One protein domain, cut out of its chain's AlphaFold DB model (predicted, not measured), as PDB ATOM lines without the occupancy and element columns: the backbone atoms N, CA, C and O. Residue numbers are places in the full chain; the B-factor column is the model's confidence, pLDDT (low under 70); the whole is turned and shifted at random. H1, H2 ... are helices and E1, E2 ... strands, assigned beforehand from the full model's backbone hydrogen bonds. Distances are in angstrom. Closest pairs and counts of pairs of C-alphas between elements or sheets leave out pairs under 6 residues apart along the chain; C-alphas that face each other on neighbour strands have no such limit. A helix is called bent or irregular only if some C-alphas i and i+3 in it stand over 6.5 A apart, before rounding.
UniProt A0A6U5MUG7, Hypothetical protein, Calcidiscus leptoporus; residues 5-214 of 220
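This is residues 5 to 214 of the 220 residues of the protein "Hypothetical protein" of Calcidiscus leptoporus (UniProt A0A6U5MUG7). A strongly twisted sheet, E6 E5 E7 E9 E8, has helices over both faces, and a second, smaller sheet, E1 E2 E3 E4, covers the far side of the helices H2 and H3, which are sandwiched between the two sheets. H5 and H1 cover the other face of the larger sheet, and a long stretch with no named element, residues 131 to 189, reaches out past the ends of E7 and E8 and adds to the length. The printed part has 210 residues, with five named helices and nine named strands in the order E1 E2 E3 E4 E5 H1 E6 H2 E7 H3 E8 H4 E9 H5. The larger sheet is mixed and the smaller one antiparallel throughout; the class is mixed, helices and strands, with 104 residues, under half, in named elements. The whole is compact, with a radius of gyration of the C-alphas of 17.0 A and spans of 52 by 39 by 33 A.

The larger sheet is made of E6, residues 75 to 78, E5, residues 52 to 56, E7, residues 93 to 98, E9, residues 190 to 193, and E8, residues 120 to 123. The smaller has E1, residues 5 to 9, E2, residues 15 to 22 and 20.6 A long, E3, residues 29 to 34 and 17.8 A long, and E4, residues 39 to 43. H1 is residues 62 to 71, 14.2 A; H2 residues 81 to 89, 13.1 A; H3 residues 104 to 116, 18.0 A; H4 residues 124 to 130, 10.1 A; H5 residues 195 to 212, 24.5 A. E1 begins at C-alpha 5, (-41.224, -87.474, 12.223), and H5 ends at C-alpha 212, (-10.562, -85.380, 12.878). H3 and H5 are irregular: C-alphas 106 and 109 are 7.3 A apart, C-alphas 199 and 202 are 7.9 A apart, and H5 has a kink of 62 degrees near residue 202.

In the larger sheet E6 and E5 are parallel, with N 76 and O 53 2.8 A apart, within hydrogen-bond range, as are E5 and E7, with N 54 and O 95 at 2.8 A. E7 and E9 are antiparallel, N 96 and O 192 at 2.9 A, as are E9 and E8, N 122 and O 191 at 2.8 A. The sheet has three layers, helices on both faces: H1, H4 and H5 on one, H2 and H3 on the other. E5, H1, E6 form a strand-helix-strand unit, two parallel neighbour strands with a helix between; E6, H2, E7 and E7, H3, E8 form split units, with another strand between the two; the three crossovers are right-handed. H1 and H5 touch at a steep tilt of 51 degrees, opposite ways, the closest C-alphas those of Leu 67 and Val 211, 6.1 A. H2 and H3 touch at a shallow tilt of 13 degrees, the same way, closest at Ala 81 and Asp 106, C-alphas 5.5 A apart. H4 touches H5 about perpendicular, 80 degrees, closest at Ala 128 and Cys 209, C-alphas 6.1 A apart. H2 and H3 are also on one face of the smaller sheet, two layers, with heights of 9.3 A and 5.7 A over it; both run across its strands. This sheet is a meander, each strand the antiparallel neighbour of the one before, and its hairpins are E1 and E2, N 6 and O 19 at 2.9 A, E2 and E3, N 20 and O 31 at 2.9 A, and E3 and E4, N 32 and O 41 at 2.8 A. Every O i to N i+4 pair is within hydrogen-bond range in H1 and H4; the counts are 4 of 5 in H2, 7 of 9 in H3 and 9 of 14 in H5.

The two C-alphas farthest apart, those of Gly 38 and Glu 168, are 54.9 A apart. The printed part has no cut. The link from H4 to E9, 59 residues, is long. The mean pLDDT of the printed part is 94.9, and no printed residue is under 70.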
ATOM      1  N   CYS A   5     -42.004 -86.262  12.468       98.06
ATOM      2  CA  CYS A   5     -41.224 -87.474  12.223       98.06
ATOM      3  C   CYS A   5     -41.884 -88.634  12.972       98.06
ATOM      4  O   CYS A   5     -42.022 -88.572  14.192       98.06
ATOM      5  N   ILE A   6     -42.291 -89.678  12.251       98.31
ATOM      6  CA  ILE A   6     -42.842 -90.912  12.826       98.31
ATOM      7  C   ILE A   6     -41.960 -92.056  12.350       98.31
ATOM      8  O   ILE A   6     -41.891 -92.307  11.151       98.31
ATOM      9  N   GLY A   7     -41.246 -92.698  13.273       98.00
ATOM     10  CA  GLY A   7     -40.353 -93.817  12.986       98.00
ATOM     11  C   GLY A   7     -40.884 -95.112  13.588       98.00
ATOM     12  O   GLY A   7     -41.431 -95.105  14.689       98.00
ATOM     13  N   PHE A   8     -40.702 -96.208  12.865       97.69
ATOM     14  CA  PHE A   8     -41.029 -97.559  13.294       97.69
ATOM     15  C   PHE A   8     -39.736 -98.360  13.357       97.69
ATOM     16  O   PHE A   8     -39.012 -98.446  12.363       97.69
ATOM     17  N   ALA A   9     -39.464 -98.956  14.513       97.38
ATOM     18  CA  ALA A   9     -38.359 -99.880  14.708       97.38
ATOM     19  C   ALA A   9     -38.889-101.270  15.070       97.38
ATOM     20  O   ALA A   9     -39.955-101.387  15.677       97.38
ATOM     21  N   ASP A  10     -38.164-102.319  14.683       95.88
ATOM     22  CA  ASP A  10     -38.491-103.683  15.099       95.88
ATOM     23  C   ASP A  10     -37.978-103.999  16.516       95.88
ATOM     24  O   ASP A  10     -37.347-103.174  17.179       95.88
ATOM     25  N   GLY A  11     -38.261-105.213  16.999       94.44
ATOM     26  CA  GLY A  11     -37.861-105.650  18.340       94.44
ATOM     27  C   GLY A  11     -36.345-105.703  18.567       94.44
ATOM     28  O   GLY A  11     -35.915-105.679  19.716       94.44
ATOM     29  N   ALA A  12     -35.534-105.737  17.502       94.69
ATOM     30  CA  ALA A  12     -34.077-105.652  17.591       94.69
ATOM     31  C   ALA A  12     -33.571-104.194  17.592       94.69
ATOM     32  O   ALA A  12     -32.370-103.950  17.701       94.69
ATOM     33  N   GLY A  13     -34.476-103.219  17.471       96.12
ATOM     34  CA  GLY A  13     -34.150-101.804  17.387       96.12
ATOM     35  C   GLY A  13     -33.723-101.352  15.995       96.12
ATOM     36  O   GLY A  13     -33.242-100.228  15.874       96.12
ATOM     37  N   ALA A  14     -33.885-102.169  14.950       97.00
ATOM     38  CA  ALA A  14     -33.589-101.739  13.588       97.00
ATOM     39  C   ALA A  14     -34.709-100.821  13.069       97.00
ATOM     40  O   ALA A  14     -35.886-101.149  13.246       97.00
ATOM     41  N   PRO A  15     -34.393 -99.690  12.413       97.31
ATOM     42  CA  PRO A  15     -35.400 -98.830  11.804       97.31
ATOM     43  C   PRO A  15     -35.994 -99.533  10.578       97.31
ATOM     44  O   PRO A  15     -35.292 -99.846   9.623       97.31
ATOM     45  N   ILE A  16     -37.296 -99.810  10.598       97.38
ATOM     46  CA  ILE A  16     -37.974-100.571   9.538       97.38
ATOM     47  C   ILE A  16     -38.895 -99.711   8.683       97.38
ATOM     48  O   ILE A  16     -39.152-100.066   7.536       97.38
ATOM     49  N   GLY A  17     -39.385 -98.589   9.210       98.25
ATOM     50  CA  GLY A  17     -40.293 -97.710   8.485       98.25
ATOM     51  C   GLY A  17     -40.287 -96.286   9.022       98.25
ATOM     52  O   GLY A  17     -39.929 -96.045  10.175       98.25
ATOM     53  N   GLY A  18     -40.700 -95.325   8.201       98.31
ATOM     54  CA  GLY A  18     -40.790 -93.939   8.643       98.31
ATOM     55  C   GLY A  18     -41.645 -93.038   7.764       98.31
ATOM     56  O   GLY A  18     -41.891 -93.340   6.598       98.31
ATOM     57  N   LEU A  19     -42.066 -91.914   8.343       98.25
ATOM     58  CA  LEU A  19     -42.714 -90.776   7.694       98.25
ATOM     59  C   LEU A  19     -42.050 -89.484   8.181       98.25
ATOM     60  O   LEU A  19     -41.933 -89.257   9.387       98.25
ATOM     61  N   VAL A  20     -41.678 -88.616   7.243       98.19
ATOM     62  CA  VAL A  20     -41.266 -87.235   7.514       98.19
ATOM     63  C   VAL A  20     -42.190 -86.296   6.747       98.19
ATOM     64  O   VAL A  20     -42.368 -86.448   5.540       98.19
ATOM     65  N   TYR A  21     -42.798 -85.338   7.445       97.62
ATOM     66  CA  TYR A  21     -43.858 -84.487   6.899       97.62
ATOM     67  C   TYR A  21     -43.614 -83.005   7.211       97.62
ATOM     68  O   TYR A  21     -43.508 -82.625   8.382       97.62
ATOM     69  N   ARG A  22     -43.560 -82.154   6.179       96.38
ATOM     70  CA  ARG A  22     -43.547 -80.686   6.278       96.38
ATOM     71  C   ARG A  22     -44.943 -80.129   6.008       96.38
ATOM     72  O   ARG A  22     -45.328 -79.847   4.878       96.38
ATOM     73  N   LEU A  23     -45.665 -79.916   7.103       92.00
ATOM     74  CA  LEU A  23     -47.021 -79.353   7.159       92.00
ATOM     75  C   LEU A  23     -47.167 -77.981   6.497       92.00
ATOM     76  O   LEU A  23     -48.219 -77.681   5.948       92.00
ATOM     77  N   LEU A  24     -46.156 -77.126   6.642       92.38
ATOM     78  CA  LEU A  24     -46.270 -75.705   6.305       92.38
ATOM     79  C   LEU A  24     -45.969 -75.406   4.830       92.38
ATOM     80  O   LEU A  24     -46.095 -74.257   4.413       92.38
ATOM     81  N   ASP A  25     -45.561 -76.412   4.057       89.50
ATOM     82  CA  ASP A  25     -45.342 -76.262   2.621       89.50
ATOM     83  C   ASP A  25     -46.696 -76.234   1.881       89.50
ATOM     84  O   ASP A  25     -47.681 -76.825   2.326       89.50
ATOM     85  N   SER A  26     -46.746 -75.558   0.729       91.31
ATOM     86  CA  SER A  26     -47.924 -75.521  -0.147       91.31
ATOM     87  C   SER A  26     -47.529 -75.909  -1.581       91.31
ATOM     88  O   SER A  26     -46.865 -75.117  -2.254       91.31
ATOM     89  N   PRO A  27     -47.901 -77.113  -2.062       92.50
ATOM     90  CA  PRO A  27     -48.556 -78.181  -1.300       92.50
ATOM     91  C   PRO A  27     -47.619 -78.780  -0.226       92.50
ATOM     92  O   PRO A  27     -46.400 -78.617  -0.339       92.50
ATOM     93  N   PRO A  28     -48.146 -79.496   0.788       94.00
ATOM     94  CA  PRO A  28     -47.314 -80.122   1.812       94.00
ATOM     95  C   PRO A  28     -46.292 -81.073   1.197       94.00
ATOM     96  O   PRO A  28     -46.636 -81.869   0.317       94.00
ATOM     97  N   THR A  29     -45.050 -81.026   1.684       96.81
ATOM     98  CA  THR A  29     -44.028 -81.992   1.275       96.81
ATOM     99  C   THR A  29     -43.895 -83.096   2.306       96.81
ATOM    100  O   THR A  29     -43.958 -82.863   3.514       96.81
ATOM    101  N   TRP A  30     -43.730 -84.324   1.840       97.62
ATOM    102  CA  TRP A  30     -43.634 -85.485   2.712       97.62
ATOM    103  C   TRP A  30     -42.920 -86.637   2.033       97.62
ATOM    104  O   TRP A  30     -42.823 -86.711   0.808       97.62
ATOM    105  N   VAL A  31     -42.426 -87.553   2.847       98.25
ATOM    106  CA  VAL A  31     -41.790 -88.774   2.380       98.25
ATOM    107  C   VAL A  31     -42.007 -89.888   3.388       98.25
ATOM    108  O   VAL A  31     -41.904 -89.671   4.594       98.25
ATOM    109  N   MET A  32     -42.306 -91.080   2.890       97.94
ATOM    110  CA  MET A  32     -42.400 -92.293   3.686       97.94
ATOM    111  C   MET A  32     -41.666 -93.446   3.007       97.94
ATOM    112  O   MET A  32     -41.591 -93.519   1.776       97.94
ATOM    113  N   GLY A  33     -41.138 -94.350   3.821       97.69
ATOM    114  CA  GLY A  33     -40.330 -95.464   3.349       97.69
ATOM    115  C   GLY A  33     -40.391 -96.653   4.297       97.69
ATOM    116  O   GLY A  33     -40.367 -96.462   5.511       97.69
ATOM    117  N   CYS A  34     -40.465 -97.858   3.736       97.69
ATOM    118  CA  CYS A  34     -40.235 -99.133   4.413       97.69
ATOM    119  C   CYS A  34     -39.582-100.097   3.415       97.69
ATOM    120  O   CYS A  34     -40.247-100.627   2.523       97.69
ATOM    121  N   ALA A  35     -38.272-100.319   3.555       94.75
ATOM    122  CA  ALA A  35     -37.507-101.144   2.618       94.75
ATOM    123  C   ALA A  35     -38.000-102.603   2.587       94.75
ATOM    124  O   ALA A  35     -38.120-103.186   1.513       94.75
ATOM    125  N   LYS A  36     -38.345-103.171   3.754       93.50
ATOM    126  CA  LYS A  36     -38.824-104.561   3.884       93.50
ATOM    127  C   LYS A  36     -40.147-104.809   3.146       93.50
ATOM    128  O   LYS A  36     -40.371-105.917   2.673       93.50
ATOM    129  N   GLU A  37     -40.996-103.789   3.029       95.25
ATOM    130  CA  GLU A  37     -42.289-103.869   2.332       95.25
ATOM    131  C   GLU A  37     -42.239-103.312   0.898       95.25
ATOM    132  O   GLU A  37     -43.254-103.294   0.204       95.25
ATOM    133  N   GLY A  38     -41.083-102.816   0.439       94.19
ATOM    134  CA  GLY A  38     -40.973-102.117  -0.847       94.19
ATOM    135  C   GLY A  38     -41.806-100.829  -0.915       94.19
ATOM    136  O   GLY A  38     -42.142-100.355  -2.003       94.19
ATOM    137  N   LEU A  39     -42.173-100.257   0.237       95.12
ATOM    138  CA  LEU A  39     -42.959 -99.035   0.305       95.12
ATOM    139  C   LEU A  39     -42.041 -97.832   0.127       95.12
ATOM    140  O   LEU A  39     -41.201 -97.545   0.976       95.12
ATOM    141  N   LEU A  40     -42.259 -97.098  -0.959       96.69
ATOM    142  CA  LEU A  40     -41.605 -95.828  -1.237       96.69
ATOM    143  C   LEU A  40     -42.638 -94.857  -1.794       96.69
ATOM    144  O   LEU A  40     -43.176 -95.069  -2.888       96.69
ATOM    145  N   ARG A  41     -42.984 -93.823  -1.028       97.25
ATOM    146  CA  ARG A  41     -43.948 -92.804  -1.454       97.25
ATOM    147  C   ARG A  41     -43.490 -91.441  -0.978       97.25
ATOM    148  O   ARG A  41     -43.014 -91.289   0.144       97.25
ATOM    149  N   SER A  42     -43.646 -90.446  -1.836       97.12
ATOM    150  CA  SER A  42     -43.156 -89.115  -1.534       97.12
ATOM    151  C   SER A  42     -43.862 -88.046  -2.347       97.12
ATOM    152  O   SER A  42     -44.196 -88.262  -3.511       97.12
ATOM    153  N   GLN A  43     -43.963 -86.867  -1.756       97.00
ATOM    154  CA  GLN A  43     -44.247 -85.608  -2.415       97.00
ATOM    155  C   GLN A  43     -43.137 -84.639  -2.012       97.00
ATOM    156  O   GLN A  43     -43.250 -83.910  -1.031       97.00
ATOM    157  N   LEU A  44     -42.013 -84.702  -2.720       95.38
ATOM    158  CA  LEU A  44     -40.856 -83.845  -2.473       95.38
ATOM    159  C   LEU A  44     -40.863 -82.657  -3.432       95.38
ATOM    160  O   LEU A  44     -41.433 -82.720  -4.522       95.38
ATOM    161  N   ARG A  45     -40.212 -81.569  -3.026       92.12
ATOM    162  CA  ARG A  45     -39.919 -80.450  -3.930       92.12
ATOM    163  C   ARG A  45     -38.670 -80.750  -4.756       92.12
ATOM    164  O   ARG A  45     -37.808 -81.519  -4.338       92.12
ATOM    165  N   ALA A  46     -38.556 -80.102  -5.909       87.50
ATOM    166  CA  ALA A  46     -37.316 -80.113  -6.671       87.50
ATOM    167  C   ALA A  46     -36.203 -79.362  -5.917       87.50
ATOM    168  O   ALA A  46     -36.479 -78.422  -5.164       87.50
ATOM    169  N   ALA A  47     -34.948 -79.752  -6.151       86.25
ATOM    170  CA  ALA A  47     -33.793 -79.012  -5.656       86.25
ATOM    171  C   ALA A  47     -33.848 -77.549  -6.125       86.25
ATOM    172  O   ALA A  47     -33.986 -77.275  -7.317       86.25
ATOM    173  N   ALA A  48     -33.727 -76.611  -5.185       76.75
ATOM    174  CA  ALA A  48     -33.810 -75.176  -5.470       76.75
ATOM    175  C   ALA A  48     -32.437 -74.508  -5.667       76.75
ATOM    176  O   ALA A  48     -32.360 -73.356  -6.085       76.75
ATOM    177  N   SER A  49     -31.347 -75.205  -5.339       83.00
ATOM    178  CA  SER A  49     -29.985 -74.667  -5.360       83.00
ATOM    179  C   SER A  49     -28.968 -75.739  -5.731       83.00
ATOM    180  O   SER A  49     -29.284 -76.931  -5.753       83.00
ATOM    181  N   ARG A  50     -27.718 -75.319  -5.971       88.38
ATOM    182  CA  ARG A  50     -26.591 -76.251  -6.080       88.38
ATOM    183  C   ARG A  50     -26.550 -77.136  -4.820       88.38
ATOM    184  O   ARG A  50     -26.723 -76.584  -3.735       88.38
ATOM    185  N   PRO A  51     -26.342 -78.458  -4.941       92.06
ATOM    186  CA  PRO A  51     -26.307 -79.334  -3.780       92.06
ATOM    187  C   PRO A  51     -25.018 -79.168  -2.974       92.06
ATOM    188  O   PRO A  51     -23.934 -79.156  -3.571       92.06
ATOM    189  N   GLY A  52     -25.118 -79.141  -1.645       96.31
ATOM    190  CA  GLY A  52     -23.958 -78.986  -0.759       96.31
ATOM    191  C   GLY A  52     -24.103 -79.682   0.597       96.31
ATOM    192  O   GLY A  52     -24.832 -80.665   0.734       96.31
ATOM    193  N   PHE A  53     -23.377 -79.198   1.599       98.25
ATOM    194  CA  PHE A  53     -23.296 -79.791   2.931       98.25
ATOM    195  C   PHE A  53     -24.441 -79.279   3.808       98.25
ATOM    196  O   PHE A  53     -24.487 -78.104   4.168       98.25
ATOM    197  N   VAL A  54     -25.374 -80.150   4.180       97.75
ATOM    198  CA  VAL A  54     -26.523 -79.785   5.011       97.75
ATOM    199  C   VAL A  54     -26.104 -79.717   6.476       97.75
ATOM    200  O   VAL A  54     -25.600 -80.688   7.037       97.75
ATOM    201  N   CYS A  55     -26.348 -78.579   7.125       95.81
ATOM    202  CA  CYS A  55     -25.931 -78.338   8.505       95.81
ATOM    203  C   CYS A  55     -26.980 -77.553   9.308       95.81
ATOM    204  O   CYS A  55     -27.998 -77.097   8.785       95.81
ATOM    205  N   SER A  56     -26.765 -77.435  10.620       92.62
ATOM    206  CA  SER A  56     -27.674 -76.707  11.512       92.62
ATOM    207  C   SER A  56     -27.660 -75.192  11.252       92.62
ATOM    208  O   SER A  56     -26.638 -74.613  10.883       92.62
ATOM    209  N   ASN A  57     -28.783 -74.523  11.533       90.62
ATOM    210  CA  ASN A  57     -28.845 -73.055  11.594       90.62
ATOM    211  C   ASN A  57     -28.047 -72.471  12.771       90.62
ATOM    212  O   ASN A  57     -27.738 -71.284  12.760       90.62
ATOM    213  N   GLY A  58     -27.766 -73.282  13.794       87.62
ATOM    214  CA  GLY A  58     -26.994 -72.865  14.961       87.62
ATOM    215  C   GLY A  58     -25.483 -72.839  14.718       87.62
ATOM    216  O   GLY A  58     -25.001 -72.990  13.591       87.62
ATOM    217  N   SER A  59     -24.735 -72.688  15.813       89.38
ATOM    218  CA  SER A  59     -23.276 -72.808  15.792       89.38
ATOM    219  C   SER A  59     -22.861 -74.201  15.325       89.38
ATOM    220  O   SER A  59     -23.417 -75.210  15.769       89.38
ATOM    221  N   LEU A  60     -21.876 -74.246  14.435       93.44
ATOM    222  CA  LEU A  60     -21.220 -75.478  14.014       93.44
ATOM    223  C   LEU A  60     -19.965 -75.681  14.868       93.44
ATOM    224  O   LEU A  60     -19.480 -74.740  15.495       93.44
ATOM    225  N   SER A  61     -19.488 -76.916  14.965       94.25
ATOM    226  CA  SER A  61     -18.161 -77.166  15.516       94.25
ATOM    227  C   SER A  61     -17.090 -76.841  14.465       94.25
ATOM    228  O   SER A  61     -17.375 -76.928  13.264       94.25
ATOM    229  N   PRO A  62     -15.847 -76.551  14.891       96.19
ATOM    230  CA  PRO A  62     -14.718 -76.425  13.969       96.19
ATOM    231  C   PRO A  62     -14.545 -77.657  13.071       96.19
ATOM    232  O   PRO A  62     -14.247 -77.518  11.889       96.19
ATOM    233  N   PHE A  63     -14.812 -78.857  13.603       97.06
ATOM    234  CA  PHE A  63     -14.786 -80.105  12.841       97.06
ATOM    235  C   PHE A  63     -15.778 -80.088  11.666       97.06
ATOM    236  O   PHE A  63     -15.389 -80.359  10.533       97.06
ATOM    237  N   VAL A  64     -17.048 -79.732  11.892       97.44
ATOM    238  CA  VAL A  64     -18.067 -79.717  10.825       97.44
ATOM    239  C   VAL A  64     -17.761 -78.651   9.767       97.44
ATOM    240  O   VAL A  64     -17.943 -78.902   8.575       97.44
ATOM    241  N   GLU A  65     -17.279 -77.476  10.176       97.25
ATOM    242  CA  GLU A  65     -16.900 -76.404   9.245       97.25
ATOM    243  C   GLU A  65     -15.703 -76.803   8.375       97.25
ATOM    244  O   GLU A  65     -15.747 -76.662   7.150       97.25
ATOM    245  N   ALA A  66     -14.664 -77.369   8.991       98.12
ATOM    246  CA  ALA A  66     -13.497 -77.874   8.281       98.12
ATOM    247  C   ALA A  66     -13.854 -79.040   7.346       98.12
ATOM    248  O   ALA A  66     -13.336 -79.103   6.234       98.12
ATOM    249  N   LEU A  67     -14.780 -79.919   7.743       98.44
ATOM    250  CA  LEU A  67     -15.230 -81.037   6.914       98.44
ATOM    251  C   LEU A  67     -15.977 -80.581   5.660       98.44
ATOM    252  O   LEU A  67     -15.737 -81.114   4.578       98.44
ATOM    253  N   ALA A  68     -16.850 -79.579   5.770       98.19
ATOM    254  CA  ALA A  68     -17.514 -79.012   4.600       98.19
ATOM    255  C   ALA A  68     -16.507 -78.399   3.610       98.19
ATOM    256  O   ALA A  68     -16.610 -78.632   2.402       98.19
ATOM    257  N   SER A  69     -15.501 -77.686   4.133       98.12
ATOM    258  CA  SER A  69     -14.402 -77.118   3.341       98.12
ATOM    259  C   SER A  69     -13.574 -78.205   2.646       98.12
ATOM    260  O   SER A  69     -13.375 -78.143   1.435       98.12
ATOM    261  N   GLU A  70     -13.173 -79.252   3.377       98.31
ATOM    262  CA  GLU A  70     -12.398 -80.379   2.843       98.31
ATOM    263  C   GLU A  70     -13.142 -81.116   1.721       98.31
ATOM    264  O   GLU A  70     -12.554 -81.510   0.715       98.31
ATOM    265  N   LEU A  71     -14.460 -81.274   1.857       98.06
ATOM    266  CA  LEU A  71     -15.289 -81.917   0.839       98.06
ATOM    267  C   LEU A  71     -15.551 -81.022  -0.386       98.06
ATOM    268  O   LEU A  71     -15.973 -81.543  -1.429       98.06
ATOM    269  N   GLY A  72     -15.279 -79.717  -0.272       97.50
ATOM    270  CA  GLY A  72     -15.532 -78.705  -1.296       97.50
ATOM    271  C   GLY A  72     -17.016 -78.370  -1.452       97.50
ATOM    272  O   GLY A  72     -17.483 -78.165  -2.575       97.50
ATOM    273  N   TYR A  73     -17.777 -78.386  -0.354       97.56
ATOM    274  CA  TYR A  73     -19.222 -78.168  -0.361       97.56
ATOM    275  C   TYR A  73     -19.617 -76.868   0.338       97.56
ATOM    276  O   TYR A  73     -19.202 -76.594   1.461       97.56
ATOM    277  N   ASP A  74     -20.514 -76.118  -0.304       96.38
ATOM    278  CA  ASP A  74     -21.170 -74.969   0.315       96.38
ATOM    279  C   ASP A  74     -22.084 -75.427   1.461       96.38
ATOM    280  O   ASP A  74     -22.738 -76.473   1.381       96.38
ATOM    281  N   LEU A  75     -22.150 -74.636   2.535       96.62
ATOM    282  CA  LEU A  75     -23.012 -74.921   3.681       96.62
ATOM    283  C   LEU A  75     -24.475 -74.572   3.376       96.62
ATOM    284  O   LEU A  75     -24.825 -73.412   3.162       96.62
ATOM    285  N   HIS A  76     -25.357 -75.563   3.480       96.06
ATOM    286  CA  HIS A  76     -26.809 -75.400   3.446       96.06
ATOM    287  C   HIS A  76     -27.375 -75.476   4.863       96.06
ATOM    288  O   HIS A  76     -27.683 -76.551   5.387       96.06
ATOM    289  N   ARG A  77     -27.521 -74.307   5.487       95.12
ATOM    290  CA  ARG A  77     -28.055 -74.180   6.847       95.12
ATOM    291  C   ARG A  77     -29.563 -74.428   6.868       95.12
ATOM    292  O   ARG A  77     -30.323 -73.778   6.146       95.12
ATOM    293  N   ALA A  78     -29.994 -75.370   7.704       94.88
ATOM    294  CA  ALA A  78     -31.399 -75.690   7.902       94.88
ATOM    295  C   ALA A  78     -31.731 -76.119   9.346       94.88
ATOM    296  O   ALA A  78     -30.959 -76.775  10.055       94.88
ATOM    297  N   GLY A  79     -32.943 -75.775   9.786       93.44
ATOM    298  CA  GLY A  79     -33.505 -76.184  11.075       93.44
ATOM    299  C   GLY A  79     -34.281 -77.500  10.976       93.44
ATOM    300  O   GLY A  79     -34.852 -77.792   9.929       93.44
ATOM    301  N   GLY A  80     -34.328 -78.267  12.072       93.06
ATOM    302  CA  GLY A  80     -35.039 -79.554  12.167       93.06
ATOM    303  C   GLY A  80     -34.265 -80.725  11.549       93.06
ATOM    304  O   GLY A  80     -33.713 -80.599  10.457       93.06
ATOM    305  N   ALA A  81     -34.151 -81.852  12.257       93.00
ATOM    306  CA  ALA A  81     -33.431 -83.031  11.762       93.00
ATOM    307  C   ALA A  81     -34.148 -83.675  10.564       93.00
ATOM    308  O   ALA A  81     -33.545 -83.829   9.503       93.00
ATOM    309  N   GLY A  82     -35.463 -83.903  10.675       95.56
ATOM    310  CA  GLY A  82     -36.282 -84.413   9.569       95.56
ATOM    311  C   GLY A  82     -36.218 -83.531   8.318       95.56
ATOM    312  O   GLY A  82     -36.069 -84.030   7.206       95.56
ATOM    313  N   ASN A  83     -36.233 -82.205   8.484       96.12
ATOM    314  CA  ASN A  83     -36.121 -81.277   7.356       96.12
ATOM    315  C   ASN A  83     -34.763 -81.380   6.644       96.12
ATOM    316  O   ASN A  83     -34.738 -81.389   5.415       96.12
ATOM    317  N   LYS A  84     -33.659 -81.484   7.401       96.31
ATOM    318  CA  LYS A  84     -32.314 -81.706   6.844       96.31
ATOM    319  C   LYS A  84     -32.228 -83.020   6.076       96.31
ATOM    320  O   LYS A  84     -31.600 -83.072   5.027       96.31
ATOM    321  N   MET A  85     -32.930 -84.043   6.544       95.38
ATOM    322  CA  MET A  85     -32.981 -85.327   5.858       95.38
ATOM    323  C   MET A  85     -33.770 -85.283   4.556       95.38
ATOM    324  O   MET A  85     -33.311 -85.791   3.536       95.38
ATOM    325  N   MET A  86     -34.905 -84.588   4.546       96.62
ATOM    326  CA  MET A  86     -35.636 -84.339   3.307       96.62
ATOM    327  C   MET A  86     -34.807 -83.531   2.292       96.62
ATOM    328  O   MET A  86     -34.930 -83.791   1.105       96.62
ATOM    329  N   LEU A  87     -33.913 -82.624   2.716       97.06
ATOM    330  CA  LEU A  87     -33.019 -81.913   1.784       97.06
ATOM    331  C   LEU A  87     -32.069 -82.855   1.024       97.06
ATOM    332  O   LEU A  87     -31.741 -82.562  -0.126       97.06
ATOM    333  N   LEU A  88     -31.648 -83.974   1.629       97.50
ATOM    334  CA  LEU A  88     -30.848 -84.994   0.936       97.50
ATOM    335  C   LEU A  88     -31.673 -85.681  -0.157       97.50
ATOM    336  O   LEU A  88     -31.227 -85.803  -1.293       97.50
ATOM    337  N   LEU A  89     -32.904 -86.077   0.175       96.69
ATOM    338  CA  LEU A  89     -33.818 -86.759  -0.748       96.69
ATOM    339  C   LEU A  89     -34.312 -85.844  -1.879       96.69
ATOM    340  O   LEU A  89     -34.595 -86.306  -2.977       96.69
ATOM    341  N   GLU A  90     -34.376 -84.539  -1.624       95.94
ATOM    342  CA  GLU A  90     -34.700 -83.501  -2.613       95.94
ATOM    343  C   GLU A  90     -33.538 -83.191  -3.560       95.94
ATOM    344  O   GLU A  90     -33.699 -82.396  -4.482       95.94
ATOM    345  N   GLY A  91     -32.350 -83.749  -3.309       95.88
ATOM    346  CA  GLY A  91     -31.136 -83.434  -4.054       95.88
ATOM    347  C   GLY A  91     -30.555 -82.056  -3.739       95.88
ATOM    348  O   GLY A  91     -29.653 -81.616  -4.435       95.88
ATOM    349  N   THR A  92     -31.035 -81.358  -2.703       95.69
ATOM    350  CA  THR A  92     -30.441 -80.083  -2.248       95.69
ATOM    351  C   THR A  92     -29.201 -80.314  -1.381       95.69
ATOM    352  O   THR A  92     -28.345 -79.442  -1.261       95.69
ATOM    353  N   GLY A  93     -29.081 -81.488  -0.763       96.44
ATOM    354  CA  GLY A  93     -27.937 -81.850   0.058       96.44
ATOM    355  C   GLY A  93     -27.183 -83.059  -0.478       96.44
ATOM    356  O   GLY A  93     -27.790 -84.045  -0.884       96.44
ATOM    357  N   ARG A  94     -25.853 -82.983  -0.432       98.00
ATOM    358  CA  ARG A  94     -24.932 -84.095  -0.714       98.00
ATOM    359  C   ARG A  94     -24.654 -84.932   0.523       98.00
ATOM    360  O   ARG A  94     -24.496 -86.139   0.453       98.00
ATOM    361  N   CYS A  95     -24.626 -84.296   1.680       98.44
ATOM    362  CA  CYS A  95     -24.458 -84.982   2.946       98.44
ATOM    363  C   CYS A  95     -25.108 -84.171   4.057       98.44
ATOM    364  O   CYS A  95     -25.273 -82.955   3.945       98.44
ATOM    365  N   TYR A  96     -25.474 -84.855   5.130       98.06
ATOM    366  CA  TYR A  96     -25.790 -84.247   6.409       98.06
ATOM    367  C   TYR A  96     -24.904 -84.933   7.438       98.06
ATOM    368  O   TYR A  96     -25.144 -86.083   7.802       98.06
ATOM    369  N   ILE A  97     -23.847 -84.239   7.856       97.31
ATOM    370  CA  ILE A  97     -22.908 -84.733   8.861       97.31
ATOM    371  C   ILE A  97     -22.935 -83.786  10.054       97.31
ATOM    372  O   ILE A  97     -22.872 -82.566   9.899       97.31
ATOM    373  N   GLN A  98     -23.043 -84.350  11.250       94.44
ATOM    374  CA  GLN A  98     -22.891 -83.616  12.498       94.44
ATOM    375  C   GLN A  98     -22.126 -84.457  13.512       94.44
ATOM    376  O   GLN A  98     -22.335 -85.656  13.639       94.44
ATOM    377  N   ASP A  99     -21.278 -83.806  14.282       94.12
ATOM    378  CA  ASP A  99     -20.500 -84.398  15.366       94.12
ATOM    379  C   ASP A  99     -21.158 -84.193  16.735       94.12
ATOM    380  O   ASP A  99     -20.531 -84.397  17.763       94.12
ATOM    381  N   ARG A 100     -22.425 -83.775  16.758       89.75
ATOM    382  CA  ARG A 100     -23.207 -83.546  17.974       89.75
ATOM    383  C   ARG A 100     -24.309 -84.580  18.137       89.75
ATOM    384  O   ARG A 100     -24.765 -85.172  17.150       89.75
ATOM    385  N   GLY A 101     -24.766 -84.749  19.372       85.25
ATOM    386  CA  GLY A 101     -25.870 -85.629  19.701       85.25
ATOM    387  C   GLY A 101     -27.206 -85.185  19.092       85.25
ATOM    388  O   GLY A 101     -27.480 -83.997  18.908       85.25
ATOM    389  N   VAL A 102     -28.050 -86.165  18.776       91.50
ATOM    390  CA  VAL A 102     -29.469 -86.012  18.391       91.50
ATOM    391  C   VAL A 102     -30.317 -86.951  19.236       91.50
ATOM    392  O   VAL A 102     -29.784 -87.724  20.023       91.50
ATOM    393  N   SER A 103     -31.639 -86.902  19.119       94.94
ATOM    394  CA  SER A 103     -32.498 -87.889  19.769       94.94
ATOM    395  C   SER A 103     -32.902 -88.995  18.801       94.94
ATOM    396  O   SER A 103     -32.926 -88.817  17.582       94.94
ATOM    397  N   ARG A 104     -33.305 -90.144  19.339       96.56
ATOM    398  CA  ARG A 104     -33.856 -91.253  18.545       96.56
ATOM    399  C   ARG A 104     -35.038 -90.832  17.668       96.56
ATOM    400  O   ARG A 104     -35.134 -91.263  16.523       96.56
ATOM    401  N   TRP A 105     -35.910 -89.946  18.155       95.75
ATOM    402  CA  TRP A 105     -37.038 -89.430  17.364       95.75
ATOM    403  C   TRP A 105     -36.621 -88.496  16.219       95.75
ATOM    404  O   TRP A 105     -37.371 -88.353  15.256       95.75
ATOM    405  N   ASP A 106     -35.423 -87.908  16.271       95.56
ATOM    406  CA  ASP A 106     -34.877 -87.094  15.179       95.56
ATOM    407  C   ASP A 106     -34.362 -87.949  14.009       95.56
ATOM    408  O   ASP A 106     -34.244 -87.457  12.885       95.56
ATOM    409  N   THR A 107     -34.038 -89.219  14.270       96.75
ATOM    410  CA  THR A 107     -33.257 -90.075  13.364       96.75
ATOM    411  C   THR A 107     -33.990 -91.332  12.915       96.75
ATOM    412  O   THR A 107     -33.811 -91.719  11.769       96.75
ATOM    413  N   CYS A 108     -34.876 -91.920  13.725       98.12
ATOM    414  CA  CYS A 108     -35.539 -93.190  13.397       98.12
ATOM    415  C   CYS A 108     -36.303 -93.138  12.067       98.12
ATOM    416  O   CYS A 108     -36.032 -93.914  11.150       98.12
ATOM    417  N   ALA A 109     -37.212 -92.165  11.932       98.19
ATOM    418  CA  ALA A 109     -37.985 -91.975  10.706       98.19
ATOM    419  C   ALA A 109     -37.075 -91.646   9.516       98.19
ATOM    420  O   ALA A 109     -37.239 -92.187   8.426       98.19
ATOM    421  N   ALA A 110     -36.108 -90.758   9.741       96.06
ATOM    422  CA  ALA A 110     -35.173 -90.319   8.721       96.06
ATOM    423  C   ALA A 110     -34.303 -91.459   8.188       96.06
ATOM    424  O   ALA A 110     -34.118 -91.550   6.979       96.06
ATOM    425  N   GLN A 111     -33.792 -92.315   9.070       97.88
ATOM    426  CA  GLN A 111     -32.951 -93.444   8.710       97.88
ATOM    427  C   GLN A 111     -33.739 -94.450   7.875       97.88
ATOM    428  O   GLN A 111     -33.333 -94.734   6.752       97.88
ATOM    429  N   ALA A 112     -34.902 -94.896   8.362       98.25
ATOM    430  CA  ALA A 112     -35.748 -95.838   7.629       98.25
ATOM    431  C   ALA A 112     -36.124 -95.311   6.236       98.25
ATOM    432  O   ALA A 112     -36.059 -96.036   5.243       98.25
ATOM    433  N   VAL A 113     -36.505 -94.033   6.154       98.12
ATOM    434  CA  VAL A 113     -36.859 -93.395   4.885       98.12
ATOM    435  C   VAL A 113     -35.652 -93.305   3.955       98.12
ATOM    436  O   VAL A 113     -35.774 -93.634   2.778       98.12
ATOM    437  N   LEU A 114     -34.506 -92.839   4.447       97.75
ATOM    438  CA  LEU A 114     -33.307 -92.654   3.635       97.75
ATOM    439  C   LEU A 114     -32.786 -93.986   3.091       97.75
ATOM    440  O   LEU A 114     -32.488 -94.076   1.902       97.75
ATOM    441  N   GLU A 115     -32.732 -95.017   3.933       97.44
ATOM    442  CA  GLU A 115     -32.317 -96.368   3.548       97.44
ATOM    443  C   GLU A 115     -33.294 -96.995   2.546       97.44
ATOM    444  O   GLU A 115     -32.866 -97.612   1.574       97.44
ATOM    445  N   ALA A 116     -34.605 -96.755   2.688       97.62
ATOM    446  CA  ALA A 116     -35.591 -97.168   1.685       97.62
ATOM    447  C   ALA A 116     -35.399 -96.474   0.318       97.62
ATOM    448  O   ALA A 116     -35.776 -97.037  -0.706       97.62
ATOM    449  N   HIS A 117     -34.784 -95.285   0.285       96.88
ATOM    450  CA  HIS A 117     -34.368 -94.593  -0.946       96.88
ATOM    451  C   HIS A 117     -32.943 -94.973  -1.399       96.88
ATOM    452  O   HIS A 117     -32.392 -94.329  -2.291       96.88
ATOM    453  N   GLY A 118     -32.328 -95.992  -0.790       96.81
ATOM    454  CA  GLY A 118     -30.980 -96.459  -1.116       96.81
ATOM    455  C   GLY A 118     -29.847 -95.583  -0.576       96.81
ATOM    456  O   GLY A 118     -28.712 -95.748  -1.009       96.81
ATOM    457  N   GLY A 119     -30.135 -94.628   0.313       97.88
ATOM    458  CA  GLY A 119     -29.119 -93.883   1.060       97.88
ATOM    459  C   GLY A 119     -28.688 -94.607   2.340       97.88
ATOM    460  O   GLY A 119     -29.040 -95.762   2.560       97.88
ATOM    461  N   ALA A 120     -27.938 -93.921   3.202       98.12
ATOM    462  CA  ALA A 120     -27.510 -94.459   4.494       98.12
ATOM    463  C   ALA A 120     -27.455 -93.379   5.575       98.12
ATOM    464  O   ALA A 120     -27.016 -92.259   5.309       98.12
ATOM    465  N   LEU A 121     -27.876 -93.724   6.795       98.06
ATOM    466  CA  LEU A 121     -27.652 -92.935   8.005       98.06
ATOM    467  C   LEU A 121     -26.916 -93.822   9.010       98.06
ATOM    468  O   LEU A 121     -27.379 -94.908   9.338       98.06
ATOM    469  N   ALA A 122     -25.767 -93.358   9.488       97.44
ATOM    470  CA  ALA A 122     -24.875 -94.129  10.338       97.44
ATOM    471  C   ALA A 122     -24.268 -93.283  11.464       97.44
ATOM    472  O   ALA A 122     -24.263 -92.046  11.426       97.44
ATOM    473  N   LYS A 123     -23.722 -93.977  12.463       97.19
ATOM    474  CA  LYS A 123     -22.895 -93.400  13.525       97.19
ATOM    475  C   LYS A 123     -21.613 -92.830  12.929       97.19
ATOM    476  O   LYS A 123     -20.846 -93.558  12.297       97.19
ATOM    477  N   LEU A 124     -21.361 -91.544  13.163       97.25
ATOM    478  CA  LEU A 124     -20.142 -90.899  12.679       97.25
ATOM    479  C   LEU A 124     -18.894 -91.468  13.368       97.25
ATOM    480  O   LEU A 124     -17.894 -91.680  12.690       97.25
ATOM    481  N   SER A 125     -18.962 -91.771  14.672       95.44
ATOM    482  CA  SER A 125     -17.832 -92.327  15.435       95.44
ATOM    483  C   SER A 125     -17.319 -93.636  14.834       95.44
ATOM    484  O   SER A 125     -16.129 -93.770  14.560       95.44
ATOM    485  N   ARG A 126     -18.226 -94.573  14.541       95.69
ATOM    486  CA  ARG A 126     -17.895 -95.857  13.909       95.69
ATOM    487  C   ARG A 126     -17.376 -95.691  12.492       95.69
ATOM    488  O   ARG A 126     -16.416 -96.356  12.115       95.69
ATOM    489  N   PHE A 127     -17.961 -94.772  11.728       96.81
ATOM    490  CA  PHE A 127     -17.455 -94.477  10.395       96.81
ATOM    491  C   PHE A 127     -16.031 -93.917  10.446       96.81
ATOM    492  O   PHE A 127     -15.189 -94.360   9.677       96.81
ATOM    493  N   ALA A 128     -15.741 -93.000  11.371       95.25
ATOM    494  CA  ALA A 128     -14.420 -92.399  11.531       95.25
ATOM    495  C   ALA A 128     -13.357 -93.393  12.030       95.25
ATOM    496  O   ALA A 128     -12.199 -93.285  11.636       95.25
ATOM    497  N   ALA A 129     -13.738 -94.341  12.891       93.88
ATOM    498  CA  ALA A 129     -12.813 -95.307  13.482       93.88
ATOM    499  C   ALA A 129     -12.538 -96.522  12.581       93.88
ATOM    500  O   ALA A 129     -11.420 -97.029  12.555       93.88
ATOM    501  N   GLU A 130     -13.560 -97.012  11.873       94.06
ATOM    502  CA  GLU A 130     -13.542 -98.349  11.261       94.06
ATOM    503  C   GLU A 130     -13.983 -98.346   9.787       94.06
ATOM    504  O   GLU A 130     -14.097 -99.406   9.177       94.06
ATOM    505  N   GLN A 131     -14.278 -97.176   9.203       95.19
ATOM    506  CA  GLN A 131     -14.896 -97.047   7.873       95.19
ATOM    507  C   GLN A 131     -16.227 -97.820   7.750       95.19
ATOM    508  O   GLN A 131     -16.682 -98.159   6.656       95.19
ATOM    509  N   GLN A 132     -16.892 -98.087   8.878       95.00
ATOM    510  CA  GLN A 132     -18.113 -98.883   8.926       95.00
ATOM    511  C   GLN A 132     -19.358 -97.998   9.035       95.00
ATOM    512  O   GLN A 132     -19.476 -97.151   9.923       95.00
ATOM    513  N   LEU A 133     -20.348 -98.261   8.179       97.31
ATOM    514  CA  LEU A 133     -21.694 -97.709   8.326       97.31
ATOM    515  C   LEU A 133     -22.464 -98.490   9.399       97.31
ATOM    516  O   LEU A 133     -23.182 -99.443   9.108       97.31
ATOM    517  N   ALA A 134     -22.276 -98.101  10.658       97.00
ATOM    518  CA  ALA A 134     -22.993 -98.684  11.786       97.00
ATOM    519  C   ALA A 134     -24.334 -97.973  12.024       97.00
ATOM    520  O   ALA A 134     -24.375 -96.754  12.201       97.00
ATOM    521  N   SER A 135     -25.418 -98.747  12.070       96.88
ATOM    522  CA  SER A 135     -26.768 -98.256  12.365       96.88
ATOM    523  C   SER A 135     -26.922 -97.826  13.831       96.88
ATOM    524  O   SER A 135     -26.246 -98.356  14.718       96.88
ATOM    525  N   TYR A 136     -27.833 -96.886  14.088       96.50
ATOM    526  CA  TYR A 136     -28.330 -96.578  15.431       96.50
ATOM    527  C   TYR A 136     -29.321 -97.639  15.920       96.50
ATOM    528  O   TYR A 136     -30.063 -98.216  15.123       96.50
ATOM    529  N   SER A 137     -29.365 -97.870  17.235       95.62
ATOM    530  CA  SER A 137     -30.332 -98.779  17.848       95.62
ATOM    531  C   SER A 137     -31.510 -98.021  18.457       95.62
ATOM    532  O   SER A 137     -31.379 -97.211  19.376       95.62
ATOM    533  N   TYR A 138     -32.710 -98.347  17.987       96.88
ATOM    534  CA  TYR A 138     -33.970 -97.787  18.481       96.88
ATOM    535  C   TYR A 138     -34.674 -98.706  19.491       96.88
ATOM    536  O   TYR A 138     -35.866 -98.543  19.744       96.88
ATOM    537  N   VAL A 139     -33.952 -99.671  20.074       95.25
ATOM    538  CA  VAL A 139     -34.500-100.611  21.060       95.25
ATOM    539  C   VAL A 139     -34.948 -99.881  22.328       95.25
ATOM    540  O   VAL A 139     -34.251 -98.999  22.834       95.25
ATOM    541  N   ALA A 140     -36.110-100.240  22.866       92.69
ATOM    542  CA  ALA A 140     -36.526 -99.763  24.181       92.69
ATOM    543  C   ALA A 140     -35.658-100.430  25.262       92.69
ATOM    544  O   ALA A 140     -35.661-101.652  25.393       92.69
ATOM    545  N   SER A 141     -34.901 -99.633  26.015       93.38
ATOM    546  CA  SER A 141     -33.958-100.105  27.033       93.38
ATOM    547  C   SER A 141     -33.845 -99.114  28.193       93.38
ATOM    548  O   SER A 141     -34.100 -97.921  28.022       93.38
ATOM    549  N   ASP A 142     -33.412 -99.603  29.359       94.69
ATOM    550  CA  ASP A 142     -33.193 -98.785  30.567       94.69
ATOM    551  C   ASP A 142     -31.848 -98.040  30.576       94.69
ATOM    552  O   ASP A 142     -31.651 -97.101  31.356       94.69
ATOM    553  N   ILE A 143     -30.940 -98.448  29.686       95.44
ATOM    554  CA  ILE A 143     -29.625 -97.846  29.442       95.44
ATOM    555  C   ILE A 143     -29.504 -97.390  27.988       95.44
ATOM    556  O   ILE A 143     -30.257 -97.843  27.121       95.44
ATOM    557  N   ASN A 144     -28.565 -96.491  27.701       96.50
ATOM    558  CA  ASN A 144     -28.310 -96.051  26.334       96.50
ATOM    559  C   ASN A 144     -27.694 -97.186  25.490       96.50
ATOM    560  O   ASN A 144     -26.592 -97.649  25.778       96.50
ATOM    561  N   ALA A 145     -28.410 -97.632  24.453       94.81
ATOM    562  CA  ALA A 145     -28.002 -98.777  23.626       94.81
ATOM    563  C   ALA A 145     -26.857 -98.469  22.644       94.81
ATOM    564  O   ALA A 145     -26.242 -99.386  22.109       94.81
ATOM    565  N   ASP A 146     -26.573 -97.188  22.408       94.75
ATOM    566  CA  ASP A 146     -25.529 -96.723  21.496       94.75
ATOM    567  C   ASP A 146     -24.357 -96.090  22.263       94.75
ATOM    568  O   ASP A 146     -23.585 -95.322  21.698       94.75
ATOM    569  N   PHE A 147     -24.223 -96.401  23.555       95.31
ATOM    570  CA  PHE A 147     -23.143 -95.901  24.395       95.31
ATOM    571  C   PHE A 147     -21.770 -96.397  23.917       95.31
ATOM    572  O   PHE A 147     -21.549 -97.593  23.721       95.31
ATOM    573  N   GLU A 148     -20.827 -95.462  23.816       94.06
ATOM    574  CA  GLU A 148     -19.408 -95.717  23.582       94.06
ATOM    575  C   GLU A 148     -18.608 -94.999  24.683       94.06
ATOM    576  O   GLU A 148     -18.712 -93.781  24.856       94.06
ATOM    577  N   SER A 149     -17.849 -95.763  25.473       94.00
ATOM    578  CA  SER A 149     -17.148 -95.243  26.655       94.00
ATOM    579  C   SER A 149     -16.136 -94.164  26.290       94.00
ATOM    580  O   SER A 149     -15.258 -94.383  25.462       94.00
ATOM    581  N   GLY A 150     -16.243 -93.005  26.944       91.00
ATOM    582  CA  GLY A 150     -15.387 -91.845  26.709       91.00
ATOM    583  C   GLY A 150     -15.751 -91.038  25.459       91.00
ATOM    584  O   GLY A 150     -15.151 -89.991  25.227       91.00
ATOM    585  N   LEU A 151     -16.735 -91.461  24.661       91.88
ATOM    586  CA  LEU A 151     -17.048 -90.782  23.406       91.88
ATOM    587  C   LEU A 151     -17.841 -89.487  23.604       91.88
ATOM    588  O   LEU A 151     -17.500 -88.477  23.003       91.88
ATOM    589  N   ALA A 152     -18.902 -89.515  24.407       92.12
ATOM    590  CA  ALA A 152     -19.834 -88.396  24.523       92.12
ATOM    591  C   ALA A 152     -19.437 -87.454  25.665       92.12
ATOM    592  O   ALA A 152     -19.284 -87.918  26.792       92.12
ATOM    593  N   LEU A 153     -19.322 -86.148  25.424       91.12
ATOM    594  CA  LEU A 153     -19.314 -85.144  26.489       91.12
ATOM    595  C   LEU A 153     -20.667 -85.175  27.204       91.12
ATOM    596  O   LEU A 153     -21.700 -85.416  26.588       91.12
ATOM    597  N   LEU A 154     -20.683 -84.931  28.508       91.38
ATOM    598  CA  LEU A 154     -21.925 -84.804  29.257       91.38
ATOM    599  C   LEU A 154     -22.473 -83.386  29.111       91.38
ATOM    600  O   LEU A 154     -21.795 -82.400  29.396       91.38
ATOM    601  N   CYS A 155     -23.738 -83.281  28.713       90.06
ATOM    602  CA  CYS A 155     -24.460 -82.019  28.657       90.06
ATOM    603  C   CYS A 155     -25.918 -82.185  29.099       90.06
ATOM    604  O   CYS A 155     -26.444 -83.290  29.228       90.06
ATOM    605  N   SER A 156     -26.620 -81.070  29.313       89.56
ATOM    606  CA  SER A 156     -28.019 -81.088  29.772       89.56
ATOM    607  C   SER A 156     -28.967 -81.806  28.798       89.56
ATOM    608  O   SER A 156     -30.026 -82.312  29.190       89.56
ATOM    609  N   TYR A 157     -28.586 -81.876  27.521       89.00
ATOM    610  CA  TYR A 157     -29.350 -82.568  26.497       89.00
ATOM    611  C   TYR A 157     -29.264 -84.088  26.643       89.00
ATOM    612  O   TYR A 157     -30.309 -84.744  26.603       89.00
ATOM    613  N   ASN A 158     -28.068 -84.639  26.870       93.81
ATOM    614  CA  ASN A 158     -27.828 -86.081  26.844       93.81
ATOM    615  C   ASN A 158     -27.706 -86.735  28.231       93.81
ATOM    616  O   ASN A 158     -27.933 -87.935  28.320       93.81
ATOM    617  N   ALA A 159     -27.419 -85.994  29.306       94.31
ATOM    618  CA  ALA A 159     -27.161 -86.564  30.627       94.31
ATOM    619  C   ALA A 159     -28.457 -86.919  31.379       94.31
ATOM    620  O   ALA A 159     -29.410 -86.140  31.410       94.31
ATOM    621  N   ARG A 160     -28.504 -88.092  32.020       93.94
ATOM    622  CA  ARG A 160     -29.637 -88.543  32.853       93.94
ATOM    623  C   ARG A 160     -29.685 -87.840  34.216       93.94
ATOM    624  O   ARG A 160     -30.749 -87.776  34.828       93.94
ATOM    625  N   GLY A 161     -28.552 -87.319  34.678       89.94
ATOM    626  CA  GLY A 161     -28.402 -86.630  35.957       89.94
ATOM    627  C   GLY A 161     -27.744 -85.254  35.821       89.94
ATOM    628  O   GLY A 161     -27.600 -84.745  34.706       89.94
ATOM    629  N   PRO A 162     -27.346 -84.645  36.951       88.69
ATOM    630  CA  PRO A 162     -26.589 -83.401  36.956       88.69
ATOM    631  C   PRO A 162     -25.320 -83.533  36.109       88.69
ATOM    632  O   PRO A 162     -24.589 -84.516  36.228       88.69
ATOM    633  N   VAL A 163     -25.064 -82.538  35.265       89.06
ATOM    634  CA  VAL A 163     -23.817 -82.454  34.500       89.06
ATOM    635  C   VAL A 163     -22.735 -81.940  35.450       89.06
ATOM    636  O   VAL A 163     -22.932 -80.861  36.019       89.06
ATOM    637  N   PRO A 164     -21.626 -82.671  35.661       84.88
ATOM    638  CA  PRO A 164     -20.552 -82.175  36.508       84.88
ATOM    639  C   PRO A 164     -19.972 -80.896  35.899       84.88
ATOM    640  O   PRO A 164     -19.734 -80.829  34.694       84.88
ATOM    641  N   VAL A 165     -19.773 -79.879  36.734       85.75
ATOM    642  CA  VAL A 165     -19.100 -78.646  36.324       85.75
ATOM    643  C   VAL A 165     -17.597 -78.905  36.448       85.75
ATOM    644  O   VAL A 165     -17.159 -79.187  37.564       85.75
ATOM    645  N   PRO A 166     -16.828 -78.885  35.345       85.06
ATOM    646  CA  PRO A 166     -15.380 -79.048  35.424       85.06
ATOM    647  C   PRO A 166     -14.753 -77.882  36.201       85.06
ATOM    648  O   PRO A 166     -15.267 -76.759  36.158       85.06
ATOM    649  N   GLU A 167     -13.655 -78.150  36.911       87.38
ATOM    650  CA  GLU A 167     -12.841 -77.094  37.515       87.38
ATOM    651  C   GLU A 167     -12.213 -76.211  36.423       87.38
ATOM    652  O   GLU A 167     -12.171 -76.566  35.242       87.38
ATOM    653  N   GLU A 168     -11.758 -75.013  36.790       87.38
ATOM    654  CA  GLU A 168     -11.168 -74.086  35.825       87.38
ATOM    655  C   GLU A 168      -9.914 -74.700  35.178       87.38
ATOM    656  O   GLU A 168      -8.912 -74.946  35.844       87.38
ATOM    657  N   GLY A 169      -9.980 -74.942  33.866       83.00
ATOM    658  CA  GLY A 169      -8.907 -75.572  33.091       83.00
ATOM    659  C   GLY A 169      -9.094 -77.071  32.833       83.00
ATOM    660  O   GLY A 169      -8.409 -77.605  31.958       83.00
ATOM    661  N   ASP A 170     -10.040 -77.728  33.505       84.69
ATOM    662  CA  ASP A 170     -10.351 -79.136  33.258       84.69
ATOM    663  C   ASP A 170     -11.208 -79.323  31.996       84.69
ATOM    664  O   ASP A 170     -12.057 -78.484  31.664       84.69
ATOM    665  N   PRO A 171     -11.031 -80.444  31.271       84.31
ATOM    666  CA  PRO A 171     -11.877 -80.759  30.133       84.31
ATOM    667  C   PRO A 171     -13.311 -81.055  30.581       84.31
ATOM    668  O   PRO A 171     -13.557 -81.621  31.650       84.31
ATOM    669  N   THR A 172     -14.277 -80.746  29.715       84.25
ATOM    670  CA  THR A 172     -15.676 -81.130  29.931       84.25
ATOM    671  C   THR A 172     -15.785 -82.651  30.142       84.25
ATOM    672  O   THR A 172     -15.250 -83.413  29.329       84.25
ATOM    673  N   PRO A 173     -16.487 -83.121  31.193       89.81
ATOM    674  CA  PRO A 173     -16.594 -84.543  31.500       89.81
ATOM    675  C   PRO A 173     -17.192 -85.353  30.350       89.81
ATOM    676  O   PRO A 173     -18.160 -84.929  29.718       89.81
ATOM    677  N   ARG A 174     -16.654 -86.555  30.128       92.19
ATOM    678  CA  ARG A 174     -17.157 -87.535  29.155       92.19
ATOM    679  C   ARG A 174     -17.916 -88.655  29.865       92.19
ATOM    680  O   ARG A 174     -17.568 -89.030  30.984       92.19
ATOM    681  N   ALA A 175     -18.941 -89.199  29.218       92.88
ATOM    682  CA  ALA A 175     -19.692 -90.340  29.716       92.88
ATOM    683  C   ALA A 175     -18.798 -91.589  29.753       92.88
ATOM    684  O   ALA A 175     -18.200 -91.974  28.747       92.88
ATOM    685  N   THR A 176     -18.727 -92.237  30.909       94.69
ATOM    686  CA  THR A 176     -17.938 -93.449  31.164       94.69
ATOM    687  C   THR A 176     -18.805 -94.680  31.405       94.69
ATOM    688  O   THR A 176     -18.291 -95.796  31.364       94.69
ATOM    689  N   CYS A 177     -20.118 -94.513  31.589       94.69
ATOM    690  CA  CYS A 177     -21.077 -95.616  31.583       94.69
ATOM    691  C   CYS A 177     -22.409 -95.224  30.923       94.69
ATOM    692  O   CYS A 177     -22.761 -94.045  30.823       94.69
ATOM    693  N   ALA A 178     -23.165 -96.224  30.467       96.12
ATOM    694  CA  ALA A 178     -24.396 -96.023  29.703       96.12
ATOM    695  C   ALA A 178     -25.528 -95.383  30.530       96.12
ATOM    696  O   ALA A 178     -26.410 -94.733  29.973       96.12
ATOM    697  N   GLU A 179     -25.504 -95.543  31.854       95.81
ATOM    698  CA  GLU A 179     -26.498 -95.024  32.800       95.81
ATOM    699  C   GLU A 179     -26.419 -93.504  32.967       95.81
ATOM    700  O   GLU A 179     -27.408 -92.872  33.351       95.81
ATOM    701  N   GLN A 180     -25.263 -92.905  32.664       95.25
ATOM    702  CA  GLN A 180     -25.086 -91.453  32.684       95.25
ATOM    703  C   GLN A 180     -25.843 -90.766  31.547       95.25
ATOM    704  O   GLN A 180     -26.144 -89.577  31.651       95.25
ATOM    705  N   LEU A 181     -26.175 -91.498  30.481       95.69
ATOM    706  CA  LEU A 181     -26.860 -90.973  29.312       95.69
ATOM    707  C   LEU A 181     -28.359 -91.268  29.366       95.69
ATOM    708  O   LEU A 181     -28.816 -92.328  29.798       95.69
ATOM    709  N   LYS A 182     -29.154 -90.328  28.865       96.31
ATOM    710  CA  LYS A 182     -30.566 -90.552  28.573       96.31
ATOM    711  C   LYS A 182     -30.666 -91.648  27.520       96.31
ATOM    712  O   LYS A 182     -29.935 -91.651  26.528       96.31
ATOM    713  N   THR A 183     -31.612 -92.558  27.713       96.31
ATOM    714  CA  THR A 183     -31.797 -93.739  26.856       96.31
ATOM    715  C   THR A 183     -32.099 -93.374  25.407       96.31
ATOM    716  O   THR A 183     -31.746 -94.120  24.505       96.31
ATOM    717  N   TYR A 184     -32.710 -92.212  25.170       95.25
ATOM    718  CA  TYR A 184     -33.079 -91.737  23.838       95.25
ATOM    719  C   TYR A 184     -31.985 -90.940  23.109       95.25
ATOM    720  O   TYR A 184     -32.216 -90.526  21.973       95.25
ATOM    721  N   ALA A 185     -30.855 -90.640  23.754       95.44
ATOM    722  CA  ALA A 185     -29.824 -89.786  23.173       95.44
ATOM    723  C   ALA A 185     -28.936 -90.582  22.203       95.44
ATOM    724  O   ALA A 185     -28.306 -91.562  22.581       95.44
ATOM    725  N   ASN A 186     -28.836 -90.128  20.964       95.12
ATOM    726  CA  ASN A 186     -27.890 -90.633  19.979       95.12
ATOM    727  C   ASN A 186     -26.618 -89.794  20.073       95.12
ATOM    728  O   ASN A 186     -26.623 -88.640  19.649       95.12
ATOM    729  N   VAL A 187     -25.549 -90.356  20.638       94.50
ATOM    730  CA  VAL A 187     -24.348 -89.597  21.042       94.50
ATOM    731  C   VAL A 187     -23.122 -89.815  20.148       94.50
ATOM    732  O   VAL A 187     -22.084 -89.198  20.354       94.50
ATOM    733  N   CYS A 188     -23.235 -90.656  19.119       95.00
ATOM    734  CA  CYS A 188     -22.110 -91.059  18.267       95.00
ATOM    735  C   CYS A 188     -21.853 -90.126  17.069       95.00
ATOM    736  O   CYS A 188     -21.152 -90.504  16.126       95.00
ATOM    737  N   GLY A 189     -22.478 -88.945  17.038       94.94
ATOM    738  CA  GLY A 189     -22.571 -88.126  15.828       94.94
ATOM    739  C   GLY A 189     -23.325 -88.837  14.694       94.94
ATOM    740  O   GLY A 189     -23.708 -90.002  14.778       94.94
ATOM    741  N   LEU A 190     -23.579 -88.139  13.600       95.56
ATOM    742  CA  LEU A 190     -24.414 -88.630  12.512       95.56
ATOM    743  C   LEU A 190     -23.745 -88.354  11.172       95.56
ATOM    744  O   LEU A 190     -23.323 -87.232  10.908       95.56
ATOM    745  N   LEU A 191     -23.692 -89.387  10.338       97.31
ATOM    746  CA  LEU A 191     -23.384 -89.332   8.914       97.31
ATOM    747  C   LEU A 191     -24.641 -89.761   8.167       97.31
ATOM    748  O   LEU A 191     -25.084 -90.892   8.334       97.31
ATOM    749  N   ALA A 192     -25.203 -88.892   7.334       98.44
ATOM    750  CA  ALA A 192     -26.286 -89.248   6.430       98.44
ATOM    751  C   ALA A 192     -25.939 -88.871   4.988       98.44
ATOM    752  O   ALA A 192     -25.567 -87.727   4.710       98.44
ATOM    753  N   LEU A 193     -26.086 -89.835   4.078       98.56
ATOM    754  CA  LEU A 193     -25.775 -89.714   2.655       98.56
ATOM    755  C   LEU A 193     -26.956 -90.213   1.803       98.56
ATOM    756  O   LEU A 193     -27.493 -91.288   2.083       98.56
ATOM    757  N   PRO A 194     -27.374 -89.479   0.756       98.00
ATOM    758  CA  PRO A 194     -28.294 -90.003  -0.247       98.00
ATOM    759  C   PRO A 194     -27.609 -91.071  -1.115       98.00
ATOM    760  O   PRO A 194     -26.381 -91.133  -1.197       98.00
ATOM    761  N   ALA A 195     -28.405 -91.875  -1.825       97.75
ATOM    762  CA  ALA A 195     -27.911 -92.958  -2.683       97.75
ATOM    763  C   ALA A 195     -26.838 -92.508  -3.690       97.75
ATOM    764  O   ALA A 195     -25.869 -93.223  -3.935       97.75
ATOM    765  N   SER A 196     -26.972 -91.294  -4.238       97.12
ATOM    766  CA  SER A 196     -26.031 -90.717  -5.204       97.12
ATOM    767  C   SER A 196     -24.625 -90.475  -4.645       97.12
ATOM    768  O   SER A 196     -23.689 -90.287  -5.415       97.12
ATOM    769  N   GLU A 197     -24.476 -90.442  -3.323       98.12
ATOM    770  CA  GLU A 197     -23.235 -90.079  -2.635       98.12
ATOM    771  C   GLU A 197     -22.565 -91.295  -1.976       98.12
ATOM    772  O   GLU A 197     -21.388 -91.232  -1.631       98.12
ATOM    773  N   LEU A 198     -23.259 -92.440  -1.883       97.81
ATOM    774  CA  LEU A 198     -22.675 -93.689  -1.379       97.81
ATOM    775  C   LEU A 198     -21.466 -94.194  -2.190       97.81
ATOM    776  O   LEU A 198     -20.509 -94.657  -1.568       97.81
ATOM    777  N   PRO A 199     -21.408 -94.072  -3.534       98.19
ATOM    778  CA  PRO A 199     -20.198 -94.432  -4.281       98.19
ATOM    779  C   PRO A 199     -18.958 -93.611  -3.890       98.19
ATOM    780  O   PRO A 199     -17.838 -94.005  -4.201       98.19
ATOM    781  N   LEU A 200     -19.145 -92.474  -3.210       97.94
ATOM    782  CA  LEU A 200     -18.078 -91.587  -2.748       97.94
ATOM    783  C   LEU A 200     -17.700 -91.821  -1.277       97.94
ATOM    784  O   LEU A 200     -16.936 -91.034  -0.723       97.94
ATOM    785  N   LEU A 201     -18.186 -92.891  -0.634       97.81
ATOM    786  CA  LEU A 201     -17.855 -93.231   0.760       97.81
ATOM    787  C   LEU A 201     -16.349 -93.171   1.086       97.81
ATOM    788  O   LEU A 201     -16.020 -92.594   2.123       97.81
ATOM    789  N   PRO A 202     -15.422 -93.670   0.238       98.12
ATOM    790  CA  PRO A 202     -13.987 -93.529   0.497       98.12
ATOM    791  C   PRO A 202     -13.538 -92.068   0.632       98.12
ATOM    792  O   PRO A 202     -12.824 -91.738   1.573       98.12
ATOM    793  N   LYS A 203     -14.045 -91.167  -0.224       98.25
ATOM    794  CA  LYS A 203     -13.760 -89.724  -0.150       98.25
ATOM    795  C   LYS A 203     -14.267 -89.124   1.166       98.25
ATOM    796  O   LYS A 203     -13.570 -88.325   1.785       98.25
ATOM    797  N   TYR A 204     -15.478 -89.492   1.594       98.56
ATOM    798  CA  TYR A 204     -16.025 -89.031   2.875       98.56
ATOM    799  C   TYR A 204     -15.186 -89.518   4.055       98.56
ATOM    800  O   TYR A 204     -14.923 -88.741   4.968       98.56
ATOM    801  N   TYR A 205     -14.747 -90.777   4.027       98.56
ATOM    802  CA  TYR A 205     -13.899 -91.351   5.068       98.56
ATOM    803  C   TYR A 205     -12.555 -90.624   5.166       98.56
ATOM    804  O   TYR A 205     -12.203 -90.141   6.237       98.56
ATOM    805  N   GLU A 206     -11.855 -90.453   4.041       98.50
ATOM    806  CA  GLU A 206     -10.581 -89.727   3.985       98.50
ATOM    807  C   GLU A 206     -10.710 -88.299   4.532       98.50
ATOM    808  O   GLU A 206      -9.899 -87.875   5.359       98.50
ATOM    809  N   ALA A 207     -11.761 -87.577   4.129       98.56
ATOM    810  CA  ALA A 207     -12.033 -86.229   4.615       98.56
ATOM    811  C   ALA A 207     -12.313 -86.206   6.128       98.56
ATOM    812  O   ALA A 207     -11.757 -85.372   6.843       98.56
ATOM    813  N   VAL A 208     -13.127 -87.139   6.633       98.25
ATOM    814  CA  VAL A 208     -13.426 -87.268   8.069       98.25
ATOM    815  C   VAL A 208     -12.153 -87.550   8.865       98.25
ATOM    816  O   VAL A 208     -11.895 -86.843   9.836       98.25
ATOM    817  N   CYS A 209     -11.332 -88.518   8.451       97.19
ATOM    818  CA  CYS A 209     -10.084 -88.854   9.141       97.19
ATOM    819  C   CYS A 209      -9.100 -87.680   9.145       97.19
ATOM    820  O   CYS A 209      -8.527 -87.353  10.185       97.19
ATOM    821  N   LYS A 210      -8.931 -87.011   7.998       97.94
ATOM    822  CA  LYS A 210      -8.045 -85.851   7.872       97.94
ATOM    823  C   LYS A 210      -8.480 -84.718   8.798       97.94
ATOM    824  O   LYS A 210      -7.650 -84.144   9.496       97.94
ATOM    825  N   VAL A 211      -9.773 -84.400   8.821       98.12
ATOM    826  CA  VAL A 211     -10.303 -83.304   9.640       98.12
ATOM    827  C   VAL A 211     -10.296 -83.659  11.125       98.12
ATOM    828  O   VAL A 211      -9.920 -82.811  11.930       98.12
ATOM    829  N   ALA A 212     -10.608 -84.905  11.492       95.75
ATOM    830  CA  ALA A 212     -10.562 -85.380  12.878       95.75
ATOM    831  C   ALA A 212      -9.149 -85.319  13.487       95.75
ATOM    832  O   ALA A 212      -9.012 -85.148  14.695       95.75
ATOM    833  N   ALA A 213      -8.098 -85.412  12.664       95.50
ATOM    834  CA  ALA A 213      -6.715 -85.244  13.112       95.50
ATOM    835  C   ALA A 213      -6.355 -83.788  13.475       95.50
ATOM    836  O   ALA A 213      -5.359 -83.557  14.157       95.50
ATOM    837  N   MET A 214      -7.137 -82.808  13.010       96.12
ATOM    838  CA  MET A 214      -6.910 -81.376  13.253       96.12
ATOM    839  C   MET A 214      -7.914 -80.781  14.244       96.12
ATOM    840  O   MET A 214      -7.578 -79.868  14.994       96.12
TER     841      MET A 214